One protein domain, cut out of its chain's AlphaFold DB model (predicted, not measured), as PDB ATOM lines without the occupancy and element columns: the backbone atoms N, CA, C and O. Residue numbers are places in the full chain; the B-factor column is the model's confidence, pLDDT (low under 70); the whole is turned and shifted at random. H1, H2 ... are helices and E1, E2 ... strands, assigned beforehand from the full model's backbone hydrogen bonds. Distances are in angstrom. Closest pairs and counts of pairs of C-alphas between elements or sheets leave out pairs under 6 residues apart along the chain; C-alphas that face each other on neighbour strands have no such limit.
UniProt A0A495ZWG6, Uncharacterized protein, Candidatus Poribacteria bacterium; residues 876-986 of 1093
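This is residues 876 to 986 of the 1093 residues of an uncharacterized protein of Candidatus Poribacteria bacterium (UniProt A0A495ZWG6). A small three-stranded sheet, E1, E5 and E2, stands in the middle, with H1, H2 and H3 grouped toward one end of the domain and H4 and the small hairpin E3 and E4 toward the other. A long unnamed stretch, residues 951 to 969, links the hairpin to E5. The 111 printed residues hold four named helices and five named strands, in the order H1 E1 H2 H3 E2 E3 E4 E5 H4, class mixed. Both sheets are antiparallel, and the whole is compact, with a radius of gyration of the C-alphas of 13.0 A and spans of 42 by 31 by 26 A.

In the larger sheet E1 is residues 900 to 902, E5 970 to 972 and E2 939 to 941. E3 is 943 to 945 and E4 948 to 950. H1, residues 880 to 890, begins at C-alpha 880 (14.318, -36.641, -12.630) and is 15.3 A long; H2 is 903 to 912, 14.1 A; H3 is 922 to 932, 15.3 A. H4, 974 to 986, is 18.4 A and ends at C-alpha 986 (41.814, -44.007, -11.865).

E5 is the inner strand: N 971 and O 901 of E1 are 2.8 A apart, N 972 and O 939 of E2 2.8 A. E1, H2 H3, E2 form a split strand-helix-strand unit, two strands running the same way with E5 between them; its crossover is right-handed. H2 and H4 are on opposite faces; H4 stands up from the sheet at 52 degrees. H3 only grazes the sheet with residues 929 to 932. H1 touches H3, about perpendicular at 75 degrees, the closest C-alphas, Pro 880 and Gly 932, 5.0 A apart. In the hairpin E3 and E4, N 948 and O 945 are 2.9 A apart. In the four helices every O i to N i+4 pair is within hydrogen-bond range.

The C-alphas farthest apart, Val 914 and Lys 986, are 42.7 A apart. The printed part has no cut; the link E4 to E5 is long. Residue 960 is under 70 in pLDDT.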
ATOM      1  N   LYS A 876       3.328 -32.452  -7.274       93.62
ATOM      2  CA  LYS A 876       3.418 -33.497  -6.228       93.62
ATOM      3  C   LYS A 876       4.489 -34.554  -6.501       93.62
ATOM      4  O   LYS A 876       4.915 -35.253  -5.577       93.62
ATOM      5  N   GLU A 877       4.884 -34.688  -7.757       91.75
ATOM      6  CA  GLU A 877       5.870 -35.647  -8.233       91.75
ATOM      7  C   GLU A 877       6.479 -35.113  -9.527       91.75
ATOM      8  O   GLU A 877       5.757 -34.634 -10.397       91.75
ATOM      9  N   ILE A 878       7.803 -35.159  -9.639       92.75
ATOM     10  CA  ILE A 878       8.526 -34.688 -10.818       92.75
ATOM     11  C   ILE A 878       9.526 -35.750 -11.252       92.75
ATOM     12  O   ILE A 878      10.281 -36.278 -10.436       92.75
ATOM     13  N   ALA A 879       9.529 -36.068 -12.545       93.56
ATOM     14  CA  ALA A 879      10.487 -37.008 -13.100       93.56
ATOM     15  C   ALA A 879      11.904 -36.396 -13.082       93.56
ATOM     16  O   ALA A 879      12.062 -35.248 -13.518       93.56
ATOM     17  N   PRO A 880      12.947 -37.150 -12.677       93.00
ATOM     18  CA  PRO A 880      14.318 -36.641 -12.630       93.00
ATOM     19  C   PRO A 880      14.799 -36.032 -13.951       93.00
ATOM     20  O   PRO A 880      15.458 -34.997 -13.943       93.00
ATOM     21  N   SER A 881      14.425 -36.616 -15.094       92.06
ATOM     22  CA  SER A 881      14.790 -36.101 -16.419       92.06
ATOM     23  C   SER A 881      14.191 -34.720 -16.709       92.06
ATOM     24  O   SER A 881      14.893 -33.843 -17.202       92.06
ATOM     25  N   VAL A 882      12.921 -34.502 -16.354       92.62
ATOM     26  CA  VAL A 882      12.232 -33.211 -16.542       92.62
ATOM     27  C   VAL A 882      12.847 -32.147 -15.637       92.62
ATOM     28  O   VAL A 882      13.081 -31.016 -16.062       92.62
ATOM     29  N   PHE A 883      13.156 -32.509 -14.389       94.12
ATOM     30  CA  PHE A 883      13.824 -31.593 -13.472       94.12
ATOM     31  C   PHE A 883      15.244 -31.250 -13.948       94.12
ATOM     32  O   PHE A 883      15.638 -30.086 -13.904       94.12
ATOM     33  N   ALA A 884      15.984 -32.220 -14.494       91.56
ATOM     34  CA  ALA A 884      17.316 -32.001 -15.055       91.56
ATOM     35  C   ALA A 884      17.325 -31.007 -16.222       91.56
ATOM     36  O   ALA A 884      18.212 -30.159 -16.275       91.56
ATOM     37  N   GLU A 885      16.331 -31.050 -17.115       91.88
ATOM     38  CA  GLU A 885      16.188 -30.056 -18.189       91.88
ATOM     39  C   GLU A 885      16.038 -28.635 -17.629       91.88
ATOM     40  O   GLU A 885      16.685 -27.701 -18.110       91.88
ATOM     41  N   LYS A 886      15.245 -28.467 -16.561       90.69
ATOM     42  CA  LYS A 886      15.074 -27.173 -15.879       90.69
ATOM     43  C   LYS A 886      16.359 -26.708 -15.197       90.69
ATOM     44  O   LYS A 886      16.720 -25.538 -15.322       90.69
ATOM     45  N   LEU A 887      17.083 -27.608 -14.531       91.62
ATOM     46  CA  LEU A 887      18.382 -27.285 -13.935       91.62
ATOM     47  C   LEU A 887      19.412 -26.901 -15.003       91.62
ATOM     48  O   LEU A 887      20.127 -25.920 -14.826       91.62
ATOM     49  N   GLN A 888      19.445 -27.599 -16.139       90.94
ATOM     50  CA  GLN A 888      20.322 -27.255 -17.258       90.94
ATOM     51  C   GLN A 888      20.020 -25.858 -17.805       90.94
ATOM     52  O   GLN A 888      20.938 -25.073 -18.054       90.94
ATOM     53  N   GLN A 889      18.735 -25.543 -17.963       89.12
ATOM     54  CA  GLN A 889      18.283 -24.269 -18.506       89.12
ATOM     55  C   GLN A 889      18.591 -23.084 -17.578       89.12
ATOM     56  O   GLN A 889      19.031 -22.044 -18.064       89.12
ATOM     57  N   TYR A 890      18.374 -23.229 -16.266       88.38
ATOM     58  CA  TYR A 890      18.361 -22.084 -15.344       88.38
ATOM     59  C   TYR A 890      19.466 -22.088 -14.280       88.38
ATOM     60  O   TYR A 890      19.871 -21.017 -13.836       88.38
ATOM     61  N   ILE A 891      19.975 -23.257 -13.880       91.00
ATOM     62  CA  ILE A 891      20.982 -23.384 -12.815       91.00
ATOM     63  C   ILE A 891      22.377 -23.579 -13.412       91.00
ATOM     64  O   ILE A 891      23.245 -22.732 -13.227       91.00
ATOM     65  N   TRP A 892      22.590 -24.633 -14.203       90.50
ATOM     66  CA  TRP A 892      23.914 -24.978 -14.744       90.50
ATOM     67  C   TRP A 892      24.427 -23.992 -15.798       90.50
ATOM     68  O   TRP A 892      25.628 -23.907 -16.036       90.50
ATOM     69  N   SER A 893      23.525 -23.225 -16.413       84.94
ATOM     70  CA  SER A 893      23.879 -22.135 -17.331       84.94
ATOM     71  C   SER A 893      24.357 -20.865 -16.606       84.94
ATOM     72  O   SER A 893      24.851 -19.940 -17.250       84.94
ATOM     73  N   ASN A 894      24.225 -20.801 -15.277       84.12
ATOM     74  CA  ASN A 894      24.709 -19.699 -14.455       84.12
ATOM     75  C   ASN A 894      26.134 -19.990 -13.964       84.12
ATOM     76  O   ASN A 894      26.382 -21.009 -13.321       84.12
ATOM     77  N   SER A 895      27.066 -19.063 -14.203       83.00
ATOM     78  CA  SER A 895      28.469 -19.207 -13.793       83.00
ATOM     79  C   SER A 895      28.659 -19.397 -12.284       83.00
ATOM     80  O   SER A 895      29.676 -19.945 -11.878       83.00
ATOM     81  N   ALA A 896      27.708 -18.954 -11.453       85.62
ATOM     82  CA  ALA A 896      27.766 -19.131 -10.001       85.62
ATOM     83  C   ALA A 896      27.521 -20.581  -9.546       85.62
ATOM     84  O   ALA A 896      28.024 -20.970  -8.498       85.62
ATOM     85  N   TYR A 897      26.775 -21.371 -10.326       89.19
ATOM     86  CA  TYR A 897      26.336 -22.721  -9.945       89.19
ATOM     87  C   TYR A 897      26.740 -23.791 -10.963       89.19
ATOM     88  O   TYR A 897      26.271 -24.917 -10.888       89.19
ATOM     89  N   GLN A 898      27.592 -23.454 -11.935       87.69
ATOM     90  CA  GLN A 898      27.916 -24.308 -13.082       87.69
ATOM     91  C   GLN A 898      28.429 -25.706 -12.687       87.69
ATOM     92  O   GLN A 898      28.181 -26.681 -13.401       87.69
ATOM     93  N   GLU A 899      29.135 -25.799 -11.559       87.75
ATOM     94  CA  GLU A 899      29.741 -27.031 -11.048       87.75
ATOM     95  C   GLU A 899      28.814 -27.789 -10.086       87.75
ATOM     96  O   GLU A 899      28.587 -28.991 -10.254       87.75
ATOM     97  N   HIS A 900      28.266 -27.095  -9.087       91.81
ATOM     98  CA  HIS A 900      27.382 -27.656  -8.070       91.81
ATOM     99  C   HIS A 900      26.521 -26.569  -7.405       91.81
ATOM    100  O   HIS A 900      26.789 -25.376  -7.548       91.81
ATOM    101  N   ILE A 901      25.491 -26.983  -6.662       93.88
ATOM    102  CA  ILE A 901      24.631 -26.102  -5.862       93.88
ATOM    103  C   ILE A 901      24.210 -26.786  -4.557       93.88
ATOM    104  O   ILE A 901      23.874 -27.972  -4.549       93.88
ATOM    105  N   GLU A 902      24.204 -26.042  -3.451       92.38
ATOM    106  CA  GLU A 902      23.597 -26.500  -2.198       92.38
ATOM    107  C   GLU A 902      22.095 -26.715  -2.388       92.38
ATOM    108  O   GLU A 902      21.391 -25.903  -2.990       92.38
ATOM    109  N   ILE A 903      21.583 -27.833  -1.882       92.00
ATOM    110  CA  ILE A 903      20.182 -28.211  -2.064       92.00
ATOM    111  C   ILE A 903      19.248 -27.209  -1.370       92.00
ATOM    112  O   ILE A 903      18.168 -26.931  -1.891       92.00
ATOM    113  N   ASP A 904      19.659 -26.641  -0.234       90.75
ATOM    114  CA  ASP A 904      18.888 -25.602   0.459       90.75
ATOM    115  C   ASP A 904      18.763 -24.337  -0.408       90.75
ATOM    116  O   ASP A 904      17.657 -23.857  -0.648       90.75
ATOM    117  N   THR A 905      19.871 -23.881  -1.006       91.81
ATOM    118  CA  THR A 905      19.871 -22.775  -1.977       91.81
ATOM    119  C   THR A 905      19.044 -23.101  -3.220       91.81
ATOM    120  O   THR A 905      18.338 -22.240  -3.741       91.81
ATOM    121  N   LEU A 906      19.083 -24.346  -3.707       93.19
ATOM    122  CA  LEU A 906      18.238 -24.770  -4.822       93.19
ATOM    123  C   LEU A 906      16.750 -24.651  -4.466       93.19
ATOM    124  O   LEU A 906      15.979 -24.145  -5.279       93.19
ATOM    125  N   TRP A 907      16.346 -25.078  -3.266       94.12
ATOM    126  CA  TRP A 907      14.971 -24.923  -2.792       94.12
ATOM    127  C   TRP A 907      14.559 -23.448  -2.710       94.12
ATOM    128  O   TRP A 907      13.496 -23.083  -3.213       94.12
ATOM    129  N   GLU A 908      15.422 -22.583  -2.173       93.12
ATOM    130  CA  GLU A 908      15.182 -21.138  -2.156       93.12
ATOM    131  C   GLU A 908      14.986 -20.575  -3.572       93.12
ATOM    132  O   GLU A 908      14.037 -19.830  -3.810       93.12
ATOM    133  N   LEU A 909      15.816 -20.968  -4.543       93.38
ATOM    134  CA  LEU A 909      15.671 -20.528  -5.936       93.38
ATOM    135  C   LEU A 909      14.364 -21.018  -6.573       93.38
ATOM    136  O   LEU A 909      13.760 -20.268  -7.346       93.38
ATOM    137  N   LEU A 910      13.915 -22.237  -6.255       94.19
ATOM    138  CA  LEU A 910      12.615 -22.751  -6.694       94.19
ATOM    139  C   LEU A 910      11.465 -21.922  -6.114       94.19
ATOM    140  O   LEU A 910      10.538 -21.585  -6.845       94.19
ATOM    141  N   ALA A 911      11.544 -21.558  -4.833       94.31
ATOM    142  CA  ALA A 911      10.537 -20.752  -4.148       94.31
ATOM    143  C   ALA A 911      10.557 -19.266  -4.566       94.31
ATOM    144  O   ALA A 911       9.525 -18.595  -4.536       94.31
ATOM    145  N   GLN A 912      11.703 -18.730  -4.990       94.00
ATOM    146  CA  GLN A 912      11.856 -17.325  -5.392       94.00
ATOM    147  C   GLN A 912      11.403 -17.044  -6.829       94.00
ATOM    148  O   GLN A 912      10.769 -16.021  -7.099       94.00
ATOM    149  N   ASN A 913      11.738 -17.930  -7.770       93.06
ATOM    150  CA  ASN A 913      11.652 -17.635  -9.200       93.06
ATOM    151  C   ASN A 913      10.381 -18.212  -9.834       93.06
ATOM    152  O   ASN A 913      10.228 -19.424  -9.923       93.06
ATOM    153  N   VAL A 914       9.493 -17.352 -10.342       93.38
ATOM    154  CA  VAL A 914       8.172 -17.751 -10.879       93.38
ATOM    155  C   VAL A 914       8.272 -18.640 -12.131       93.38
ATOM    156  O   VAL A 914       7.386 -19.449 -12.385       93.38
ATOM    157  N   TYR A 915       9.361 -18.545 -12.902       90.94
ATOM    158  CA  TYR A 915       9.616 -19.425 -14.054       90.94
ATOM    159  C   TYR A 915      10.104 -20.838 -13.673       90.94
ATOM    160  O   TYR A 915      10.198 -21.710 -14.542       90.94
ATOM    161  N   MET A 916      10.453 -21.077 -12.402       93.19
ATOM    162  CA  MET A 916      10.890 -22.386 -11.908       93.19
ATOM    163  C   MET A 916       9.691 -23.263 -11.510       93.19
ATOM    164  O   MET A 916       8.629 -22.745 -11.155       93.19
ATOM    165  N   PRO A 917       9.831 -24.604 -11.535       92.88
ATOM    166  CA  PRO A 917       8.763 -25.502 -11.107       92.88
ATOM    167  C   PRO A 917       8.396 -25.286  -9.630       92.88
ATOM    168  O   PRO A 917       9.264 -25.290  -8.757       92.88
ATOM    169  N   ARG A 918       7.096 -25.150  -9.354       94.94
ATOM    170  CA  ARG A 918       6.538 -24.973  -8.008       94.94
ATOM    171  C   ARG A 918       6.249 -26.332  -7.370       94.94
ATOM    172  O   ARG A 918       5.189 -26.927  -7.573       94.94
ATOM    173  N   LEU A 919       7.224 -26.856  -6.635       94.62
ATOM    174  CA  LEU A 919       7.102 -28.133  -5.927       94.62
ATOM    175  C   LEU A 919       6.224 -27.980  -4.677       94.62
ATOM    176  O   LEU A 919       6.282 -26.953  -4.007       94.62
ATOM    177  N   ARG A 920       5.424 -29.005  -4.347       92.81
ATOM    178  CA  ARG A 920       4.527 -28.971  -3.175       92.81
ATOM    179  C   ARG A 920       5.280 -28.759  -1.859       92.81
ATOM    180  O   ARG A 920       4.807 -28.015  -1.010       92.81
ATOM    181  N   ASP A 921       6.387 -29.475  -1.685       91.75
ATOM    182  CA  ASP A 921       7.210 -29.496  -0.477       91.75
ATOM    183  C   ASP A 921       8.615 -30.045  -0.791       91.75
ATOM    184  O   ASP A 921       8.887 -30.536  -1.897       91.75
ATOM    185  N   ARG A 922       9.513 -29.979   0.201       91.31
ATOM    186  CA  ARG A 922      10.887 -30.493   0.107       91.31
ATOM    187  C   ARG A 922      10.953 -32.017  -0.074       91.31
ATOM    188  O   ARG A 922      11.954 -32.516  -0.595       91.31
ATOM    189  N   ASP A 923       9.903 -32.768   0.260       91.00
ATOM    190  CA  ASP A 923       9.882 -34.223   0.061       91.00
ATOM    191  C   ASP A 923       9.755 -34.578  -1.423       91.00
ATOM    192  O   ASP A 923      10.295 -35.593  -1.871       91.00
ATOM    193  N   VAL A 924       9.075 -33.741  -2.219       92.38
ATOM    194  CA  VAL A 924       9.047 -33.884  -3.685       92.38
ATOM    195  C   VAL A 924      10.455 -33.751  -4.267       92.38
ATOM    196  O   VAL A 924      10.870 -34.594  -5.064       92.38
ATOM    197  N   LEU A 925      11.210 -32.732  -3.837       92.31
ATOM    198  CA  LEU A 925      12.599 -32.534  -4.260       92.31
ATOM    199  C   LEU A 925      13.486 -33.704  -3.807       92.31
ATOM    200  O   LEU A 925      14.253 -34.243  -4.605       92.31
ATOM    201  N   SER A 926      13.330 -34.136  -2.552       90.94
ATOM    202  CA  SER A 926      14.082 -35.261  -1.978       90.94
ATOM    203  C   SER A 926      13.913 -36.544  -2.781       90.94
ATOM    204  O   SER A 926      14.903 -37.188  -3.132       90.94
ATOM    205  N   ARG A 927      12.667 -36.890  -3.130       91.38
ATOM    206  CA  ARG A 927      12.363 -38.064  -3.959       91.38
ATOM    207  C   ARG A 927      12.959 -37.939  -5.361       91.38
ATOM    208  O   ARG A 927      13.642 -38.855  -5.804       91.38
ATOM    209  N   CYS A 928      12.803 -36.784  -6.011       92.94
ATOM    210  CA  CYS A 928      13.368 -36.544  -7.342       92.94
ATOM    211  C   CYS A 928      14.897 -36.725  -7.376       92.94
ATOM    212  O   CYS A 928      15.434 -37.331  -8.304       92.94
ATOM    213  N   ILE A 929      15.617 -36.212  -6.373       91.56
ATOM    214  CA  ILE A 929      17.077 -36.365  -6.293       91.56
ATOM    215  C   ILE A 929      17.444 -37.828  -6.024       91.56
ATOM    216  O   ILE A 929      18.293 -38.378  -6.729       91.56
ATOM    217  N   LYS A 930      16.774 -38.475  -5.062       90.88
ATOM    218  CA  LYS A 930      16.986 -39.891  -4.729       90.88
ATOM    219  C   LYS A 930      16.838 -40.802  -5.953       90.88
ATOM    220  O   LYS A 930      17.671 -41.683  -6.146       90.88
ATOM    221  N   ASP A 931      15.843 -40.551  -6.798       90.69
ATOM    222  CA  ASP A 931      15.582 -41.349  -8.003       90.69
ATOM    223  C   ASP A 931      16.513 -40.973  -9.179       90.69
ATOM    224  O   ASP A 931      16.803 -41.787 -10.062       90.69
ATOM    225  N   GLY A 932      17.032 -39.740  -9.195       90.50
ATOM    226  CA  GLY A 932      17.911 -39.224 -10.249       90.50
ATOM    227  C   GLY A 932      19.394 -39.598 -10.119       90.50
ATOM    228  O   GLY A 932      20.087 -39.719 -11.131       90.50
ATOM    229  N   VAL A 933      19.913 -39.815  -8.908       91.94
ATOM    230  CA  VAL A 933      21.340 -40.151  -8.697       91.94
ATOM    231  C   VAL A 933      21.731 -41.547  -9.232       91.94
ATOM    232  O   VAL A 933      22.758 -41.649  -9.918       91.94
ATOM    233  N   PRO A 934      20.943 -42.626  -9.019       90.25
ATOM    234  CA  PRO A 934      21.275 -43.964  -9.525       90.25
ATOM    235  C   PRO A 934      21.275 -44.041 -11.055       90.25
ATOM    236  O   PRO A 934      22.072 -44.764 -11.651       90.25
ATOM    237  N   THR A 935      20.411 -43.254 -11.702       89.00
ATOM    238  CA  THR A 935      20.325 -43.158 -13.166       89.00
ATOM    239  C   THR A 935      21.445 -42.302 -13.769       89.00
ATOM    240  O   THR A 935      21.640 -42.306 -14.984       89.00
ATOM    241  N   GLY A 936      22.236 -41.616 -12.932       87.25
ATOM    242  CA  GLY A 936      23.285 -40.691 -13.358       87.25
ATOM    243  C   GLY A 936      22.745 -39.361 -13.883       87.25
ATOM    244  O   GLY A 936      23.467 -38.653 -14.578       87.25
ATOM    245  N   THR A 937      21.487 -39.036 -13.569       89.88
ATOM    246  CA  THR A 937      20.853 -37.759 -13.922       89.88
ATOM    247  C   THR A 937      21.442 -36.611 -13.096       89.88
ATOM    248  O   THR A 937      21.612 -35.507 -13.605       89.88
ATOM    249  N   PHE A 938      21.816 -36.888 -11.840       91.88
ATOM    250  CA  PHE A 938      22.462 -35.940 -10.930       91.88
ATOM    251  C   PHE A 938      23.669 -36.578 -10.233       91.88
ATOM    252  O   PHE A 938      23.668 -37.784  -9.974       91.88
ATOM    253  N   GLY A 939      24.676 -35.774  -9.886       90.50
ATOM    254  CA  GLY A 939      25.636 -36.129  -8.837       90.50
ATOM    255  C   GLY A 939      25.162 -35.609  -7.481       90.50
ATOM    256  O   GLY A 939      24.486 -34.585  -7.416       90.50
ATOM    257  N   PHE A 940      25.503 -36.301  -6.400       92.56
ATOM    258  CA  PHE A 940      25.103 -35.918  -5.046       92.56
ATOM    259  C   PHE A 940      26.275 -36.044  -4.073       92.56
ATOM    260  O   PHE A 940      27.046 -36.996  -4.159       92.56
ATOM    261  N   ALA A 941      26.388 -35.110  -3.133       90.19
ATOM    262  CA  ALA A 941      27.328 -35.168  -2.015       90.19
ATOM    263  C   ALA A 941      26.659 -34.647  -0.735       90.19
ATOM    264  O   ALA A 941      25.750 -33.821  -0.795       90.19
ATOM    265  N   HIS A 942      27.106 -35.117   0.431       86.69
ATOM    266  CA  HIS A 942      26.554 -34.675   1.723       86.69
ATOM    267  C   HIS A 942      27.064 -33.290   2.145       86.69
ATOM    268  O   HIS A 942      26.384 -32.595   2.901       86.69
ATOM    269  N   ALA A 943      28.251 -32.906   1.673       87.19
ATOM    270  CA  ALA A 943      28.848 -31.591   1.868       87.19
ATOM    271  C   ALA A 943      29.974 -31.349   0.851       87.19
ATOM    272  O   ALA A 943      30.516 -32.292   0.269       87.19
ATOM    273  N   TYR A 944      30.362 -30.086   0.679       88.81
ATOM    274  CA  TYR A 944      31.554 -29.677  -0.063       88.81
ATOM    275  C   TYR A 944      32.423 -28.825   0.855       88.81
ATOM    276  O   TYR A 944      31.997 -27.774   1.330       88.81
ATOM    277  N   THR A 945      33.628 -29.303   1.156       83.81
ATOM    278  CA  THR A 945      34.577 -28.628   2.057       83.81
ATOM    279  C   THR A 945      35.988 -28.728   1.495       83.81
ATOM    280  O   THR A 945      36.400 -29.784   1.021       83.81
ATOM    281  N   ASP A 946      36.720 -27.611   1.504       80.31
ATOM    282  CA  ASP A 946      38.123 -27.514   1.066       80.31
ATOM    283  C   ASP A 946      38.420 -28.114  -0.326       80.31
ATOM    284  O   ASP A 946      39.489 -28.674  -0.566       80.31
ATOM    285  N   GLY A 947      37.477 -27.995  -1.268       80.19
ATOM    286  CA  GLY A 947      37.639 -28.526  -2.626       80.19
ATOM    287  C   GLY A 947      37.293 -30.009  -2.786       80.19
ATOM    288  O   GLY A 947      37.526 -30.566  -3.856       80.19
ATOM    289  N   ASN A 948      36.746 -30.656  -1.749       84.38
ATOM    290  CA  ASN A 948      36.389 -32.072  -1.754       84.38
ATOM    291  C   ASN A 948      34.880 -32.297  -1.557       84.38
ATOM    292  O   ASN A 948      34.245 -31.637  -0.734       84.38
ATOM    293  N   TYR A 949      34.322 -33.266  -2.289       88.81
ATOM    294  CA  TYR A 949      32.917 -33.673  -2.198       88.81
ATOM    295  C   TYR A 949      32.769 -34.843  -1.220       88.81
ATOM    296  O   TYR A 949      33.117 -35.983  -1.539       88.81
ATOM    297  N   ASP A 950      32.245 -34.565  -0.028       84.56
ATOM    298  CA  ASP A 950      32.089 -35.576   1.012       84.56
ATOM    299  C   ASP A 950      30.932 -36.536   0.699       84.56
ATOM    300  O   ASP A 950      29.827 -36.129   0.321       84.56
ATOM    301  N   ASN A 951      31.198 -37.834   0.860       85.50
ATOM    302  CA  ASN A 951      30.282 -38.929   0.547       85.50
ATOM    303  C   ASN A 951      29.621 -38.784  -0.845       85.50
ATOM    304  O   ASN A 951      28.401 -38.917  -0.985       85.50
ATOM    305  N   PHE A 952      30.440 -38.479  -1.861       89.88
ATOM    306  CA  PHE A 952      30.034 -38.336  -3.261       89.88
ATOM    307  C   PHE A 952      29.388 -39.616  -3.822       89.88
ATOM    308  O   PHE A 952      29.921 -40.717  -3.670       89.88
ATOM    309  N   ARG A 953      28.258 -39.462  -4.522       89.06
ATOM    310  CA  ARG A 953      27.488 -40.526  -5.180       89.06
ATOM    311  C   ARG A 953      27.118 -40.119  -6.607       89.06
ATOM    312  O   ARG A 953      26.544 -39.057  -6.836       89.06
ATOM    313  N   PHE A 954      27.391 -41.005  -7.563       90.19
ATOM    314  CA  PHE A 954      26.969 -40.872  -8.960       90.19
ATOM    315  C   PHE A 954      26.821 -42.256  -9.597       90.19
ATOM    316  O   PHE A 954      27.774 -43.042  -9.583       90.19
ATOM    317  N   LYS A 955      25.645 -42.572 -10.160       87.94
ATOM    318  CA  LYS A 955      25.280 -43.935 -10.602       87.94
ATOM    319  C   LYS A 955      25.418 -44.983  -9.490       87.94
ATOM    320  O   LYS A 955      25.922 -46.082  -9.711       87.94
ATOM    321  N   GLU A 956      25.017 -44.600  -8.284       85.62
ATOM    322  CA  GLU A 956      24.989 -45.432  -7.082       85.62
ATOM    323  C   GLU A 956      23.663 -45.198  -6.358       85.62
ATOM    324  O   GLU A 956      23.091 -44.110  -6.452       85.62
ATOM    325  N   ASN A 957      23.167 -46.211  -5.645       81.50
ATOM    326  CA  ASN A 957      21.946 -46.064  -4.861       81.50
ATOM    327  C   ASN A 957      22.178 -45.113  -3.685       81.50
ATOM    328  O   ASN A 957      23.123 -45.277  -2.914       81.50
ATOM    329  N   VAL A 958      21.275 -44.148  -3.538       77.25
ATOM    330  CA  VAL A 958      21.190 -43.274  -2.367       77.25
ATOM    331  C   VAL A 958      20.105 -43.845  -1.453       77.25
ATOM    332  O   VAL A 958      19.039 -44.237  -1.929       77.25
ATOM    333  N   GLY A 959      20.397 -43.954  -0.154       72.00
ATOM    334  CA  GLY A 959      19.458 -44.457   0.856       72.00
ATOM    335  C   GLY A 959      18.269 -43.514   1.095       72.00
ATOM    336  O   GLY A 959      17.844 -42.773   0.209       72.00
ATOM    337  N   ALA A 960      17.701 -43.527   2.303       69.50
ATOM    338  CA  ALA A 960      16.719 -42.512   2.684       69.50
ATOM    339  C   ALA A 960      17.382 -41.120   2.661       69.50
ATOM    340  O   ALA A 960      18.319 -40.865   3.415       69.50
ATOM    341  N   LEU A 961      16.920 -40.244   1.763       71.50
ATOM    342  CA  LEU A 961      17.379 -38.863   1.637       71.50
ATOM    343  C   LEU A 961      16.288 -37.946   2.193       71.50
ATOM    344  O   LEU A 961      15.190 -37.907   1.638       71.50
ATOM    345  N   ARG A 962      16.594 -37.227   3.274       72.62
ATOM    346  CA  ARG A 962      15.708 -36.229   3.885       72.62
ATOM    347  C   ARG A 962      16.390 -34.870   3.821       72.62
ATOM    348  O   ARG A 962      17.473 -34.692   4.375       72.62
ATOM    349  N   ILE A 963      15.780 -33.937   3.097       75.31
ATOM    350  CA  ILE A 963      16.311 -32.589   2.879       75.31
ATOM    351  C   ILE A 963      15.570 -31.639   3.813       75.31
ATOM    352  O   ILE A 963      14.444 -31.226   3.545       75.31
ATOM    353  N   GLU A 964      16.214 -31.299   4.922       79.31
ATOM    354  CA  GLU A 964      15.713 -30.305   5.870       79.31
ATOM    355  C   GLU A 964      16.324 -28.926   5.588       79.31
ATOM    356  O   GLU A 964      17.305 -28.795   4.851       79.31
ATOM    357  N   LYS A 965      15.715 -27.882   6.154       80.56
ATOM    358  CA  LYS A 965      16.214 -26.508   6.042       80.56
ATOM    359  C   LYS A 965      17.595 -26.382   6.689       80.56
ATOM    360  O   LYS A 965      17.793 -26.871   7.799       80.56
ATOM    361  N   GLY A 966      18.535 -25.731   6.004       80.69
ATOM    362  CA  GLY A 966      19.933 -25.633   6.433       80.69
ATOM    363  C   GLY A 966      20.777 -26.882   6.153       80.69
ATOM    364  O   GLY A 966      21.814 -27.070   6.792       80.69
ATOM    365  N   THR A 967      20.345 -27.763   5.242       84.38
ATOM    366  CA  THR A 967      21.162 -28.908   4.817       84.38
ATOM    367  C   THR A 967      22.445 -28.455   4.115       84.38
ATOM    368  O   THR A 967      22.423 -27.554   3.283       84.38
ATOM    369  N   THR A 968      23.561 -29.130   4.398       86.00
ATOM    370  CA  THR A 968      24.833 -28.946   3.675       86.00
ATOM    371  C   THR A 968      24.918 -29.795   2.410       86.00
ATOM    372  O   THR A 968      25.950 -29.797   1.743       86.00
ATOM    373  N   ALA A 969      23.876 -30.575   2.107       88.62
ATOM    374  CA  ALA A 969      23.868 -31.478   0.971       88.62
ATOM    375  C   ALA A 969      23.881 -30.706  -0.351       88.62
ATOM    376  O   ALA A 969      23.260 -29.652  -0.486       88.62
ATOM    377  N   ILE A 970      24.587 -31.248  -1.341       91.31
ATOM    378  CA  ILE A 970      24.890 -30.563  -2.597       91.31
ATOM    379  C   ILE A 970      24.510 -31.441  -3.779       91.31
ATOM    380  O   ILE A 970      24.777 -32.647  -3.813       91.31
ATOM    381  N   LEU A 971      23.909 -30.797  -4.774       93.94
ATOM    382  CA  LEU A 971      23.616 -31.359  -6.078       93.94
ATOM    383  C   LEU A 971      24.719 -30.945  -7.060       93.94
ATOM    384  O   LEU A 971      25.029 -29.764  -7.198       93.94
ATOM    385  N   ILE A 972      25.313 -31.916  -7.744       92.88
ATOM    386  CA  ILE A 972      26.475 -31.727  -8.619       92.88
ATOM    387  C   ILE A 972      26.038 -31.896 -10.070       92.88
ATOM    388  O   ILE A 972      25.279 -32.818 -10.397       92.88
ATOM    389  N   ASN A 973      26.558 -31.031 -10.944       92.12
ATOM    390  CA  ASN A 973      26.341 -31.120 -12.381       92.12
ATOM    391  C   ASN A 973      26.760 -32.518 -12.894       92.12
ATOM    392  O   ASN A 973      27.884 -32.953 -12.618       92.12
ATOM    393  N   PRO A 974      25.897 -33.240 -13.633       90.31
ATOM    394  CA  PRO A 974      26.176 -34.607 -14.076       90.31
ATOM    395  C   PRO A 974      27.461 -34.747 -14.909       90.31
ATOM    396  O   PRO A 974      28.149 -35.763 -14.785       90.31
ATOM    397  N   GLU A 975      27.833 -33.739 -15.706       89.31
ATOM    398  CA  GLU A 975      29.080 -33.766 -16.485       89.31
ATOM    399  C   GLU A 975      30.316 -33.710 -15.577       89.31
ATOM    400  O   GLU A 975      31.270 -34.466 -15.767       89.31
ATOM    401  N   LEU A 976      30.277 -32.881 -14.528       89.44
ATOM    402  CA  LEU A 976      31.348 -32.804 -13.535       89.44
ATOM    403  C   LEU A 976      31.399 -34.065 -12.663       89.44
ATOM    404  O   LEU A 976      32.473 -34.615 -12.427       89.44
ATOM    405  N   ALA A 977      30.241 -34.571 -12.234       88.81
ATOM    406  CA  ALA A 977      30.137 -35.795 -11.445       88.81
ATOM    407  C   ALA A 977      30.754 -37.003 -12.175       88.81
ATOM    408  O   ALA A 977      31.424 -37.840 -11.563       88.81
ATOM    409  N   LYS A 978      30.590 -37.077 -13.502       89.62
ATOM    410  CA  LYS A 978      31.233 -38.098 -14.332       89.62
ATOM    411  C   LYS A 978      32.761 -37.984 -14.306       89.62
ATOM    412  O   LYS A 978      33.426 -39.002 -14.124       89.62
ATOM    413  N   ILE A 979      33.304 -36.773 -14.441       88.50
ATOM    414  CA  ILE A 979      34.754 -36.522 -14.390       88.50
ATOM    415  C   ILE A 979      35.321 -36.930 -13.022       88.50
ATOM    416  O   ILE A 979      36.282 -37.696 -12.968       88.50
ATOM    417  N   ILE A 980      34.679 -36.504 -11.929       85.56
ATOM    418  CA  ILE A 980      35.082 -36.846 -10.554       85.56
ATOM    419  C   ILE A 980      35.087 -38.369 -10.352       85.56
ATOM    420  O   ILE A 980      36.043 -38.924  -9.811       85.56
ATOM    421  N   LYS A 981      34.052 -39.077 -10.831       86.06
ATOM    422  CA  LYS A 981      33.985 -40.543 -10.733       86.06
ATOM    423  C   LYS A 981      35.120 -41.227 -11.502       86.06
ATOM    424  O   LYS A 981      35.755 -42.131 -10.964       86.06
ATOM    425  N   GLU A 982      35.408 -40.781 -12.726       85.19
ATOM    426  CA  GLU A 982      36.510 -41.317 -13.536       85.19
ATOM    427  C   GLU A 982      37.889 -41.060 -12.899       85.19
ATOM    428  O   GLU A 982      38.791 -41.888 -13.030       85.19
ATOM    429  N   GLU A 983      38.078 -39.939 -12.194       82.25
ATOM    430  CA  GLU A 983      39.306 -39.649 -11.441       82.25
ATOM    431  C   GLU A 983      39.452 -40.524 -10.191       82.25
ATOM    432  O   GLU A 983      40.528 -41.083  -9.966       82.25
ATOM    433  N   ILE A 984      38.373 -40.721  -9.423       80.94
ATOM    434  CA  ILE A 984      38.351 -41.624  -8.259       80.94
ATOM    435  C   ILE A 984      38.627 -43.074  -8.691       80.94
ATOM    436  O   ILE A 984      39.367 -43.797  -8.022       80.94
ATOM    437  N   GLU A 985      38.080 -43.511  -9.829       78.44
ATOM    438  CA  GLU A 985      38.319 -44.852 -10.380       78.44
ATOM    439  C   GLU A 985      39.761 -45.036 -10.888       78.44
ATOM    440  O   GLU A 985      40.334 -46.111 -10.701       78.44
ATOM    441  N   LYS A 986      40.395 -43.993 -11.448       70.56
ATOM    442  CA  LYS A 986      41.814 -44.007 -11.865       70.56
ATOM    443  C   LYS A 986      42.806 -44.024 -10.693       70.56
ATOM    444  O   LYS A 986      43.952 -44.420 -10.891       70.56
TER     445      LYS A 986